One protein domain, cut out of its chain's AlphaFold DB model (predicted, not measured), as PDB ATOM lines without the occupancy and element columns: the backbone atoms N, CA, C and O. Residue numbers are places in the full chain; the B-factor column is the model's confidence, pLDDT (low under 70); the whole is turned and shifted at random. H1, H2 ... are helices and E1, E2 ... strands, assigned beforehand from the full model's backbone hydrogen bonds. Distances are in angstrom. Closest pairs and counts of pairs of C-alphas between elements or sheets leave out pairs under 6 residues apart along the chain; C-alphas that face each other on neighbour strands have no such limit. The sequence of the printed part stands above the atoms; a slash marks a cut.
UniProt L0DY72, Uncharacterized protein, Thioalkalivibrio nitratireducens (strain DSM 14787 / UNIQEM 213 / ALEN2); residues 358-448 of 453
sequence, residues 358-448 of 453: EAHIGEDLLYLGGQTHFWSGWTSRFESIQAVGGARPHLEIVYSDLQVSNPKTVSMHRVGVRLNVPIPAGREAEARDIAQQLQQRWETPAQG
ATOM      1  N   GLU A 358     209.345 245.046 219.126       96.00
ATOM      2  CA  GLU A 358     209.555 244.365 220.394       96.00
ATOM      3  C   GLU A 358     209.643 245.329 221.575       96.00
ATOM      4  O   GLU A 358     210.102 246.475 221.460       96.00
ATOM      5  N   ALA A 359     209.215 244.822 222.726       97.00
ATOM      6  CA  ALA A 359     209.400 245.436 224.025       97.00
ATOM      7  C   ALA A 359     210.269 244.527 224.900       97.00
ATOM      8  O   ALA A 359     210.086 243.311 224.944       97.00
ATOM      9  N   HIS A 360     211.223 245.124 225.608       97.81
ATOM     10  CA  HIS A 360     211.964 244.462 226.678       97.81
ATOM     11  C   HIS A 360     211.658 245.221 227.961       97.81
ATOM     12  O   HIS A 360     211.949 246.415 228.059       97.81
ATOM     13  N   ILE A 361     211.044 244.535 228.918       97.94
ATOM     14  CA  ILE A 361     210.653 245.097 230.209       97.94
ATOM     15  C   ILE A 361     211.672 244.612 231.232       97.94
ATOM     16  O   ILE A 361     211.835 243.406 231.416       97.94
ATOM     17  N   GLY A 362     212.390 245.543 231.849       97.12
ATOM     18  CA  GLY A 362     213.266 245.277 232.981       97.12
ATOM     19  C   GLY A 362     212.668 245.791 234.281       97.12
ATOM     20  O   GLY A 362     211.599 246.392 234.304       97.12
ATOM     21  N   GLU A 363     213.400 245.591 235.369       95.19
ATOM     22  CA  GLU A 363     212.976 246.028 236.707       95.19
ATOM     23  C   GLU A 363     212.940 247.561 236.865       95.19
ATOM     24  O   GLU A 363     212.159 248.137 237.625       95.19
ATOM     25  N   ASP A 364     213.810 248.215 236.105       95.12
ATOM     26  CA  ASP A 364     214.277 249.581 236.322       95.12
ATOM     27  C   ASP A 364     214.181 250.447 235.048       95.12
ATOM     28  O   ASP A 364     214.375 251.671 235.079       95.12
ATOM     29  N   LEU A 365     213.947 249.793 233.906       96.56
ATOM     30  CA  LEU A 365     213.900 250.415 232.592       96.56
ATOM     31  C   LEU A 365     213.040 249.607 231.609       96.56
ATOM     32  O   LEU A 365     212.945 248.384 231.695       96.56
ATOM     33  N   LEU A 366     212.481 250.297 230.619       97.31
ATOM     34  CA  LEU A 366     211.771 249.721 229.479       97.31
ATOM     35  C   LEU A 366     212.501 250.078 228.189       97.31
ATOM     36  O   LEU A 366     212.852 251.239 227.964       97.31
ATOM     37  N   TYR A 367     212.642 249.102 227.299       97.38
ATOM     38  CA  TYR A 367     212.912 249.341 225.888       97.38
ATOM     39  C   TYR A 367     211.658 249.037 225.065       97.38
ATOM     40  O   TYR A 367     211.156 247.922 225.123       97.38
ATOM     41  N   LEU A 368     211.179 250.000 224.277       95.94
ATOM     42  CA  LEU A 368     209.986 249.867 223.437       95.94
ATOM     43  C   LEU A 368     210.269 250.430 222.042       95.94
ATOM     44  O   LEU A 368     210.401 251.642 221.874       95.94
ATOM     45  N   GLY A 369     210.414 249.567 221.032       92.25
ATOM     46  CA  GLY A 369     210.558 250.010 219.637       92.25
ATOM     47  C   GLY A 369     211.732 250.959 219.357       92.25
ATOM     48  O   GLY A 369     211.659 251.814 218.473       92.25
ATOM     49  N   GLY A 370     212.812 250.875 220.141       92.44
ATOM     50  CA  GLY A 370     213.944 251.805 220.060       92.44
ATOM     51  C   GLY A 370     213.847 253.034 220.969       92.44
ATOM     52  O   GLY A 370     214.786 253.838 220.991       92.44
ATOM     53  N   GLN A 371     212.764 253.192 221.725       94.12
ATOM     54  CA  GLN A 371     212.659 254.141 222.832       94.12
ATOM     55  C   GLN A 371     213.083 253.471 224.138       94.12
ATOM     56  O   GLN A 371     212.938 252.263 224.303       94.12
ATOM     57  N   THR A 372     213.669 254.247 225.043       95.88
ATOM     58  CA  THR A 372     214.190 253.783 226.330       95.88
ATOM     59  C   THR A 372     213.661 254.677 227.424       95.88
ATOM     60  O   THR A 372     213.898 255.885 227.378       95.88
ATOM     61  N   HIS A 373     213.023 254.075 228.412       96.12
ATOM     62  CA  HIS A 373     212.487 254.759 229.575       96.12
ATOM     63  C   HIS A 373     213.182 254.209 230.808       96.12
ATOM     64  O   HIS A 373     213.320 252.998 230.938       96.12
ATOM     65  N   PHE A 374     213.658 255.095 231.675       95.25
ATOM     66  CA  PHE A 374     214.308 254.739 232.929       95.25
ATOM     67  C   PHE A 374     213.467 255.319 234.056       95.25
ATOM     68  O   PHE A 374     213.110 256.492 233.996       95.25
ATOM     69  N   TRP A 375     213.165 254.509 235.065       94.88
ATOM     70  CA  TRP A 375     212.477 254.960 236.279       94.88
ATOM     71  C   TRP A 375     213.294 254.710 237.547       94.88
ATOM     72  O   TRP A 375     212.909 255.177 238.617       94.88
ATOM     73  N   SER A 376     214.461 254.060 237.433       89.06
ATOM     74  CA  SER A 376     215.472 254.008 238.490       89.06
ATOM     75  C   SER A 376     216.634 254.963 238.184       89.06
ATOM     76  O   SER A 376     217.582 254.677 237.444       89.06
ATOM     77  N   GLY A 377     216.578 256.168 238.743       86.06
ATOM     78  CA  GLY A 377     217.609 257.166 238.503       86.06
ATOM     79  C   GLY A 377     217.564 258.292 239.512       86.06
ATOM     80  O   GLY A 377     216.617 258.437 240.273       86.06
ATOM     81  N   TRP A 378     218.602 259.121 239.509       84.00
ATOM     82  CA  TRP A 378     218.587 260.331 240.326       84.00
ATOM     83  C   TRP A 378     217.500 261.312 239.858       84.00
ATOM     84  O   TRP A 378     216.848 261.967 240.670       84.00
ATOM     85  N   THR A 379     217.259 261.365 238.546       87.88
ATOM     86  CA  THR A 379     216.251 262.238 237.937       87.88
ATOM     87  C   THR A 379     214.867 261.594 237.896       87.88
ATOM     88  O   THR A 379     213.883 262.286 238.112       87.88
ATOM     89  N   SER A 380     214.771 260.285 237.680       92.12
ATOM     90  CA  SER A 380     213.505 259.573 237.471       92.12
ATOM     91  C   SER A 380     213.082 258.781 238.710       92.12
ATOM     92  O   SER A 380     213.918 258.105 239.310       92.12
ATOM     93  N   ARG A 381     211.797 258.799 239.063       93.38
ATOM     94  CA  ARG A 381     211.228 257.995 240.151       93.38
ATOM     95  C   ARG A 381     210.031 257.202 239.649       93.38
ATOM     96  O   ARG A 381     209.139 257.774 239.039       93.38
ATOM     97  N   PHE A 382     210.000 255.908 239.931       96.00
ATOM     98  CA  PHE A 382     208.820 255.082 239.702       96.00
ATOM     99  C   PHE A 382     207.656 255.527 240.604       96.00
ATOM    100  O   PHE A 382     207.863 255.723 241.802       96.00
ATOM    101  N   GLU A 383     206.459 255.683 240.035       95.75
ATOM    102  CA  GLU A 383     205.254 256.074 240.781       95.75
ATOM    103  C   GLU A 383     204.250 254.918 240.849       95.75
ATOM    104  O   GLU A 383     203.835 254.529 241.938       95.75
ATOM    105  N   SER A 384     203.868 254.346 239.703       96.38
ATOM    106  CA  SER A 384     202.927 253.226 239.664       96.38
ATOM    107  C   SER A 384     202.999 252.431 238.363       96.38
ATOM    108  O   SER A 384     203.480 252.912 237.332       96.38
ATOM    109  N   ILE A 385     202.478 251.206 238.407       97.31
ATOM    110  CA  ILE A 385     202.236 250.382 237.226       97.31
ATOM    111  C   ILE A 385     200.884 249.682 237.320       97.31
ATOM    112  O   ILE A 385     200.516 249.159 238.369       97.31
ATOM    113  N   GLN A 386     200.140 249.644 236.215       97.38
ATOM    114  CA  GLN A 386     198.863 248.938 236.160       97.38
ATOM    115  C   GLN A 386     198.593 248.325 234.787       97.38
ATOM    116  O   GLN A 386     198.865 248.924 233.748       97.38
ATOM    117  N   ALA A 387     198.038 247.112 234.777       97.19
ATOM    118  CA  ALA A 387     197.559 246.469 233.560       97.19
ATOM    119  C   ALA A 387     196.126 246.941 233.273       97.19
ATOM    120  O   ALA A 387     195.179 246.545 233.954       97.19
ATOM    121  N   VAL A 388     195.971 247.793 232.263       96.94
ATOM    122  CA  VAL A 388     194.686 248.360 231.854       96.94
ATOM    123  C   VAL A 388     194.082 247.482 230.760       96.94
ATOM    124  O   VAL A 388     194.664 247.301 229.689       96.94
ATOM    125  N   GLY A 389     192.910 246.911 231.038       93.75
ATOM    126  CA  GLY A 389     192.130 246.144 230.063       93.75
ATOM    127  C   GLY A 389     191.341 247.029 229.088       93.75
ATOM    128  O   GLY A 389     191.446 248.252 229.092       93.75
ATOM    129  N   GLY A 390     190.503 246.404 228.260       92.06
ATOM    130  CA  GLY A 390     189.615 247.086 227.312       92.06
ATOM    131  C   GLY A 390     189.932 246.742 225.859       92.06
ATOM    132  O   GLY A 390     190.598 245.751 225.579       92.06
ATOM    133  N   ALA A 391     189.462 247.571 224.921       89.75
ATOM    134  CA  ALA A 391     189.646 247.334 223.483       89.75
ATOM    135  C   ALA A 391     191.120 247.392 223.029       89.75
ATOM    136  O   ALA A 391     191.461 246.880 221.968       89.75
ATOM    137  N   ARG A 392     191.987 248.046 223.814       90.69
ATOM    138  CA  ARG A 392     193.436 248.136 223.589       90.69
ATOM    139  C   ARG A 392     194.160 247.880 224.912       90.69
ATOM    140  O   ARG A 392     194.479 248.849 225.610       90.69
ATOM    141  N   PRO A 393     194.357 246.606 225.291       95.31
ATOM    142  CA  PRO A 393     195.019 246.279 226.541       95.31
ATOM    143  C   PRO A 393     196.452 246.821 226.531       95.31
ATOM    144  O   PRO A 393     197.194 246.660 225.557       95.31
ATOM    145  N   HIS A 394     196.833 247.507 227.602       96.62
ATOM    146  CA  HIS A 394     198.164 248.082 227.751       96.62
ATOM    147  C   HIS A 394     198.605 248.081 229.214       96.62
ATOM    148  O   HIS A 394     197.796 248.111 230.137       96.62
ATOM    149  N   LEU A 395     199.914 248.051 229.415       97.31
ATOM    150  CA  LEU A 395     200.562 248.261 230.694       97.31
ATOM    151  C   LEU A 395     200.848 249.760 230.820       97.31
ATOM    152  O   LEU A 395     201.677 250.297 230.081       97.31
ATOM    153  N   GLU A 396     200.122 250.441 231.702       97.19
ATOM    154  CA  GLU A 396     200.346 251.850 232.016       97.19
ATOM    155  C   GLU A 396     201.423 251.943 233.098       97.19
ATOM    156  O   GLU A 396     201.233 251.489 234.226       97.19
ATOM    157  N   ILE A 397     202.569 252.516 232.736       97.19
ATOM    158  CA  ILE A 397     203.691 252.785 233.634       97.19
ATOM    159  C   ILE A 397     203.733 254.291 233.869       97.19
ATOM    160  O   ILE A 397     203.863 255.071 232.921       97.19
ATOM    161  N   VAL A 398     203.658 254.700 235.132       96.69
ATOM    162  CA  VAL A 398     203.773 256.095 235.544       96.69
ATOM    163  C   VAL A 398     205.068 256.269 236.322       96.69
ATOM    164  O   VAL A 398     205.322 255.598 237.321       96.69
ATOM    165  N   TYR A 399     205.902 257.190 235.859       96.25
ATOM    166  CA  TYR A 399     207.121 257.591 236.552       96.25
ATOM    167  C   TYR A 399     207.261 259.108 236.496       96.25
ATOM    168  O   TYR A 399     206.648 259.757 235.657       96.25
ATOM    169  N   SER A 400     208.039 259.702 237.392       94.00
ATOM    170  CA  SER A 400     208.221 261.146 237.455       94.00
ATOM    171  C   SER A 400     209.671 261.548 237.225       94.00
ATOM    172  O   SER A 400     210.583 261.024 237.864       94.00
ATOM    173  N   ASP A 401     209.886 262.508 236.329       93.25
ATOM    174  CA  ASP A 401     211.205 263.068 236.049       93.25
ATOM    175  C   ASP A 401     211.393 264.401 236.777       93.25
ATOM    176  O   ASP A 401     210.505 265.253 236.806       93.25
ATOM    177  N   LEU A 402     212.573 264.585 237.364       90.38
ATOM    178  CA  LEU A 402     212.996 265.826 237.992       90.38
ATOM    179  C   LEU A 402     213.219 266.877 236.904       90.38
ATOM    180  O   LEU A 402     214.143 266.762 236.096       90.38
ATOM    181  N   GLN A 403     212.385 267.907 236.900       86.81
ATOM    182  CA  GLN A 403     212.532 269.065 236.034       86.81
ATOM    183  C   GLN A 403     212.808 270.304 236.879       86.81
ATOM    184  O   GLN A 403     212.266 270.493 237.971       86.81
ATOM    185  N   VAL A 404     213.680 271.165 236.367       79.12
ATOM    186  CA  VAL A 404     213.911 272.482 236.954       79.12
ATOM    187  C   VAL A 404     212.891 273.425 236.333       79.12
ATOM    188  O   VAL A 404     212.978 273.736 235.145       79.12
ATOM    189  N   SER A 405     211.905 273.861 237.119       64.75
ATOM    190  CA  SER A 405     211.062 274.996 236.733       64.75
ATOM    191  C   SER A 405     211.678 276.276 237.251       64.75
ATOM    192  O   SER A 405     212.198 276.310 238.361       64.75
ATOM    193  N   ASN A 406     211.468 277.343 236.488       46.91
ATOM    194  CA  ASN A 406     211.671 278.725 236.893       46.91
ATOM    195  C   ASN A 406     213.152 279.146 237.051       46.91
ATOM    196  O   ASN A 406     213.804 278.800 238.033       46.91
ATOM    197  N   PRO A 407     213.688 279.974 236.132       55.94
ATOM    198  CA  PRO A 407     215.062 280.467 236.232       55.94
ATOM    199  C   PRO A 407     215.295 281.409 237.425       55.94
ATOM    200  O   PRO A 407     216.442 281.640 237.790       55.94
ATOM    201  N   LYS A 408     214.234 281.962 238.038       65.88
ATOM    202  CA  LYS A 408     214.356 282.917 239.156       65.88
ATOM    203  C   LYS A 408     214.491 282.253 240.524       65.88
ATOM    204  O   LYS A 408     215.150 282.784 241.406       65.88
ATOM    205  N   THR A 409     213.856 281.103 240.701       70.50
ATOM    206  CA  THR A 409     213.885 280.316 241.934       70.50
ATOM    207  C   THR A 409     214.072 278.893 241.467       70.50
ATOM    208  O   THR A 409     213.091 278.304 241.030       70.50
ATOM    209  N   VAL A 410     215.304 278.384 241.454       74.00
ATOM    210  CA  VAL A 410     215.625 277.025 240.991       74.00
ATOM    211  C   VAL A 410     214.805 276.024 241.815       74.00
ATOM    212  O   VAL A 410     215.243 275.558 242.862       74.00
ATOM    213  N   SER A 411     213.572 275.750 241.387       81.56
ATOM    214  CA  SER A 411     212.633 274.884 242.076       81.56
ATOM    215  C   SER A 411     212.561 273.594 241.286       81.56
ATOM    216  O   SER A 411     212.200 273.545 240.105       81.56
ATOM    217  N   MET A 412     212.995 272.528 241.944       83.69
ATOM    218  CA  MET A 412     212.929 271.194 241.384       83.69
ATOM    219  C   MET A 412     211.520 270.667 241.625       83.69
ATOM    220  O   MET A 412     211.103 270.501 242.770       83.69
ATOM    221  N   HIS A 413     210.782 270.418 240.550       88.31
ATOM    222  CA  HIS A 413     209.489 269.747 240.607       88.31
ATOM    223  C   HIS A 413     209.568 268.454 239.799       88.31
ATOM    224  O   HIS A 413     210.438 268.267 238.950       88.31
ATOM    225  N   ARG A 414     208.674 267.523 240.111       87.06
ATOM    226  CA  ARG A 414     208.595 266.237 239.426       87.06
ATOM    227  C   ARG A 414     207.449 266.285 238.428       87.06
ATOM    228  O   ARG A 414     206.327 266.619 238.802       87.06
ATOM    229  N   VAL A 415     207.735 265.971 237.169       91.44
ATOM    230  CA  VAL A 415     206.730 265.897 236.104       91.44
ATOM    231  C   VAL A 415     206.422 264.435 235.834       91.44
ATOM    232  O   VAL A 415     207.318 263.666 235.495       91.44
ATOM    233  N   GLY A 416     205.156 264.055 236.005       92.69
ATOM    234  CA  GLY A 416     204.685 262.705 235.721       92.69
ATOM    235  C   GLY A 416     204.698 262.411 234.221       92.69
ATOM    236  O   GLY A 416     204.101 263.138 233.429       92.69
ATOM    237  N   VAL A 417     205.356 261.325 233.844       93.50
ATOM    238  CA  VAL A 417     205.364 260.733 232.511       93.50
ATOM    239  C   VAL A 417     204.520 259.466 232.564       93.50
ATOM    240  O   VAL A 417     204.764 258.582 233.384       93.50
ATOM    241  N   ARG A 418     203.520 259.384 231.684       95.12
ATOM    242  CA  ARG A 418     202.690 258.189 231.503       95.12
ATOM    243  C   ARG A 418     203.117 257.469 230.240       95.12
ATOM    244  O   ARG A 418     203.270 258.095 229.190       95.12
ATOM    245  N   LEU A 419     203.310 256.166 230.351       95.00
ATOM    246  CA  LEU A 419     203.772 255.325 229.266       95.00
ATOM    247  C   LEU A 419     202.843 254.132 229.103       95.00
ATOM    248  O   LEU A 419     202.694 253.332 230.018       95.00
ATOM    249  N   ASN A 420     202.268 254.000 227.912       95.75
ATOM    250  CA  ASN A 420     201.334 252.930 227.586       95.75
ATOM    251  C   ASN A 420     202.057 251.883 226.741       95.75
ATOM    252  O   ASN A 420     202.324 252.118 225.563       95.75
ATOM    253  N   VAL A 421     202.384 250.735 227.330       96.69
ATOM    254  CA  VAL A 421     203.035 249.623 226.624       96.69
ATOM    255  C   VAL A 421     201.957 248.650 226.148       96.69
ATOM    256  O   VAL A 421     201.252 248.099 226.990       96.69
ATOM    257  N   PRO A 422     201.776 248.418 224.838       96.75
ATOM    258  CA  PRO A 422     200.731 247.516 224.362       96.75
ATOM    259  C   PRO A 422     200.991 246.088 224.862       96.75
ATOM    260  O   PRO A 422     202.135 245.626 224.846       96.75
ATOM    261  N   ILE A 423     199.941 245.395 225.304       97.25
ATOM    262  CA  ILE A 423     200.021 243.990 225.725       97.25
ATOM    263  C   ILE A 423     199.718 243.117 224.495       97.25
ATOM    264  O   ILE A 423     198.646 243.284 223.910       97.25
ATOM    265  N   PRO A 424     200.627 242.215 224.072       96.12
ATOM    266  CA  PRO A 424     200.345 241.277 222.987       96.12
ATOM    267  C   PRO A 424     199.180 240.346 223.335       96.12
ATOM    268  O   PRO A 424     199.019 239.965 224.499       96.12
ATOM    269  N   ALA A 425     198.417 239.922 222.328       94.12
ATOM    270  CA  ALA A 425     197.317 238.982 222.527       94.12
ATOM    271  C   ALA A 425     197.789 237.693 223.232       94.12
ATOM    272  O   ALA A 425     198.776 237.072 222.831       94.12
ATOM    273  N   GLY A 426     197.084 237.292 224.295       94.88
ATOM    274  CA  GLY A 426     197.396 236.087 225.071       94.88
ATOM    275  C   GLY A 426     198.495 236.263 226.127       94.88
ATOM    276  O   GLY A 426     198.866 235.288 226.784       94.88
ATOM    277  N   ARG A 427     199.037 237.476 226.309       97.00
ATOM    278  CA  ARG A 427     200.026 237.807 227.357       97.00
ATOM    279  C   ARG A 427     199.434 238.619 228.513       97.00
ATOM    280  O   ARG A 427     200.168 239.204 229.304       97.00
ATOM    281  N   GLU A 428     198.112 238.659 228.657       97.00
ATOM    282  CA  GLU A 428     197.429 239.483 229.661       97.00
ATOM    283  C   GLU A 428     197.704 239.017 231.095       97.00
ATOM    284  O   GLU A 428     197.817 239.850 231.991       97.00
ATOM    285  N   ALA A 429     197.822 237.704 231.317       97.12
ATOM    286  CA  ALA A 429     198.187 237.151 232.622       97.12
ATOM    287  C   ALA A 429     199.626 237.538 233.002       97.12
ATOM    288  O   ALA A 429     199.837 238.143 234.047       97.12
ATOM    289  N   GLU A 430     200.580 237.319 232.090       97.75
ATOM    290  CA  GLU A 430     201.986 237.708 232.268       97.75
ATOM    291  C   GLU A 430     202.123 239.216 232.551       97.75
ATOM    292  O   GLU A 430     202.861 239.621 233.443       97.75
ATOM    293  N   ALA A 431     201.365 240.063 231.845       97.44
ATOM    294  CA  ALA A 431     201.368 241.506 232.079       97.44
ATOM    295  C   ALA A 431     200.878 241.891 233.487       97.44
ATOM    296  O   ALA A 431     201.417 242.826 234.084       97.44
ATOM    297  N   ARG A 432     199.875 241.185 234.034       97.69
ATOM    298  CA  ARG A 432     199.403 241.400 235.413       97.69
ATOM    299  C   ARG A 432     200.444 240.955 236.433       97.69
ATOM    300  O   ARG A 432     200.663 241.684 237.395       97.69
ATOM    301  N   ASP A 433     201.102 239.826 236.197       97.88
ATOM    302  CA  ASP A 433     202.146 239.309 237.085       97.88
ATOM    303  C   ASP A 433     203.336 240.277 237.148       97.88
ATOM    304  O   ASP A 433     203.796 240.634 238.232       97.88
ATOM    305  N   ILE A 434     203.771 240.804 235.996       97.19
ATOM    306  CA  ILE A 434     204.821 241.832 235.916       97.19
ATOM    307  C   ILE A 434     204.398 243.111 236.641       97.19
ATOM    308  O   ILE A 434     205.199 243.690 237.376       97.19
ATOM    309  N   ALA A 435     203.154 243.562 236.443       97.50
ATOM    310  CA  ALA A 435     202.635 244.744 237.124       97.50
ATOM    311  C   ALA A 435     202.677 244.560 238.648       97.50
ATOM    312  O   ALA A 435     203.188 245.426 239.351       97.50
ATOM    313  N   GLN A 436     202.220 243.412 239.155       97.19
ATOM    314  CA  GLN A 436     202.266 243.099 240.584       97.19
ATOM    315  C   GLN A 436     203.702 243.025 241.111       97.19
ATOM    316  O   GLN A 436     204.002 243.624 242.141       97.19
ATOM    317  N   GLN A 437     204.602 242.347 240.395       96.25
ATOM    318  CA  GLN A 437     206.003 242.203 240.793       96.25
ATOM    319  C   GLN A 437     206.717 243.561 240.882       96.25
ATOM    320  O   GLN A 437     207.417 243.839 241.858       96.25
ATOM    321  N   LEU A 438     206.534 244.422 239.875       95.56
ATOM    322  CA  LEU A 438     207.110 245.765 239.859       95.56
ATOM    323  C   LEU A 438     206.486 246.653 240.938       95.56
ATOM    324  O   LEU A 438     207.221 247.325 241.659       95.56
ATOM    325  N   GLN A 439     205.162 246.615 241.100       95.75
ATOM    326  CA  GLN A 439     204.473 247.386 242.132       95.75
ATOM    327  C   GLN A 439     204.983 247.006 243.531       95.75
ATOM    328  O   GLN A 439     205.422 247.879 244.272       95.75
ATOM    329  N   GLN A 440     205.052 245.709 243.858       95.00
ATOM    330  CA  GLN A 440     205.549 245.221 245.153       95.00
ATOM    331  C   GLN A 440     206.999 245.637 245.433       95.00
ATOM    332  O   GLN A 440     207.332 246.048 246.549       95.00
ATOM    333  N   ARG A 441     207.870 245.551 244.418       93.12
ATOM    334  CA  ARG A 441     209.282 245.940 244.531       93.12
ATOM    335  C   ARG A 441     209.444 247.414 244.896       93.12
ATOM    336  O   ARG A 441     210.322 247.737 245.690       93.12
ATOM    337  N   TRP A 442     208.648 248.293 244.292       91.19
ATOM    338  CA  TRP A 442     208.783 249.741 244.459       91.19
ATOM    339  C   TRP A 442     207.933 250.308 245.602       91.19
ATOM    340  O   TRP A 442     208.288 251.350 246.154       91.19
ATOM    341  N   GLU A 443     206.863 249.616 246.005       89.62
ATOM    342  CA  GLU A 443     206.097 249.933 247.216       89.62
ATOM    343  C   GLU A 443     206.850 249.572 248.488       89.62
ATOM    344  O   GLU A 443     206.739 250.301 249.471       89.62
ATOM    345  N   THR A 444     207.628 248.484 248.476       82.94
ATOM    346  CA  THR A 444     208.485 248.109 249.602       82.94
ATOM    347  C   THR A 444     209.666 249.077 249.618       82.94
ATOM    348  O   THR A 444     210.607 248.900 248.838       82.94
ATOM    349  N   PRO A 445     209.672 250.124 250.468       64.25
ATOM    350  CA  PRO A 445     210.781 251.061 250.494       64.25
ATOM    351  C   PRO A 445     211.988 250.233 250.904       64.25
ATOM    352  O   PRO A 445     211.928 249.572 251.938       64.25
ATOM    353  N   ALA A 446     213.040 250.209 250.085       56.38
ATOM    354  CA  ALA A 446     214.216 249.381 250.312       56.38
ATOM    355  C   ALA A 446     214.818 249.648 251.707       56.38
ATOM    356  O   ALA A 446     215.726 250.464 251.859       56.38
ATOM    357  N   GLN A 447     214.347 248.931 252.732       50.56
ATOM    358  CA  GLN A 447     214.850 249.007 254.103       50.56
ATOM    359  C   GLN A 447     216.297 248.477 254.201       50.56
ATOM    360  O   GLN A 447     216.924 248.628 255.243       50.56
ATOM    361  N   GLY A 448     216.867 247.921 253.120       45.97
ATOM    362  CA  GLY A 448     218.202 247.308 253.103       45.97
ATOM    363  C   GLY A 448     219.253 247.909 252.156       45.97
ATOM    364  O   GLY A 448     220.393 247.465 252.190       45.97
TER     365      GLY A 448
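Overview. This is residues 358 to 448 of the 453 residues of an uncharacterized protein of Thioalkalivibrio nitratireducens (strain DSM 14787 / UNIQEM 213 / ALEN2) (UniProt L0DY72). Two small three-stranded sheets stand partly face to face as a loose sandwich with crossed strands: a short sheet of E1, E2 and E3, and a longer, twisted sheet of E4, E5 and E6, with the helix H1 over the E4 edge of the longer sheet. The long hairpin of E5 and E6 runs on past the part paired with E4 to a tip at residues 406 to 410, and this makes one end of the longest axis. The printed part has 91 residues, with six named strands and then one named helix, in the order E1 E2 E3 E4 E5 E6 H1; both sheets are antiparallel, in the orders E1 - E2 - E3 and E4 - E5 - E6, and the class is mixed. The whole is only just loose, close to compact, with a radius of gyration of the C-alphas of 14.8 A, and it is elongated, spanning 51 by 32 by 23 A.

Arrangement. E1, residues 358 to 362, and E2, residues 365 to 368, form a hairpin, with N 360 and O 367 2.8 A apart, within hydrogen-bond range. E2 and E3, residues 371 to 374, form the next hairpin, with N 366 and O 373 at 2.8 A. These three strands are a meander, each strand the antiparallel neighbour of the one before. The tight link from E3 leads to the other sheet and its first strand E4, residues 380 to 388; the closest C-alphas of E3 and E4 are those of Phe 374 and Ser 380, 6.7 A apart. E4 bends by 53 degrees at residue 383. E4 and E5, residues 394 to 405, form a hairpin at 156 degrees between their directions, with N 386 and O 396 at 2.9 A. E5 bends by 53 degrees at residue 402. E5 and E6, residues 411 to 422, form a hairpin at 161 degrees, with N 397 and O 419 at 2.8 A near one end and N 405 and O 411 at 3.0 A by the tip. E4, E5 and E6 are a second meander. The two sheets form a sandwich, two sheets face to face: the facing parts are 10.8 A apart centre to centre, and the strands of the one stand at 57 degrees to those of the other. The closest C-alphas of E2 and E6 are those of Leu 368 and Val 421, 7.7 A apart. E3 and E5 are near each other, with 5 pairs of C-alphas within 10 A. H1, residues 428 to 443, is on one face of the sheet E4 E5 E6, giving two layers, a helix and a sheet, at a height over the sheet of 8.3 A. It lies over E4, and on the local plane it runs only just slantwise to it, at 32 degrees. The closest C-alphas of E4 and H1 are those of Ile 385 and Ala 435, 5.7 A apart. H1 is not on the sheet E1 E2 E3. Every O i to N i+4 pair in H1 is within hydrogen-bond range.

Along the chain. E1 begins at C-alpha 358, at (209.555, 244.365, 220.394). E4 measures 22.6 A from first to last C-alpha, E5 31.2 A and E6 34.7 A. E6 begins at C-alpha 411, at (212.633, 274.884, 242.076). H1 measures 22.2 A and ends at C-alpha 443, at (206.097, 249.933, 247.216).

Size, cuts and confidence. The C-alphas farthest apart are those of Lys 408 and Gly 426, 51.8 A. The printed part has no cut, and the six links between named elements are tight. The mean pLDDT of the printed part is 90.2; residues 405 to 408 and 445 to 448 are under 70.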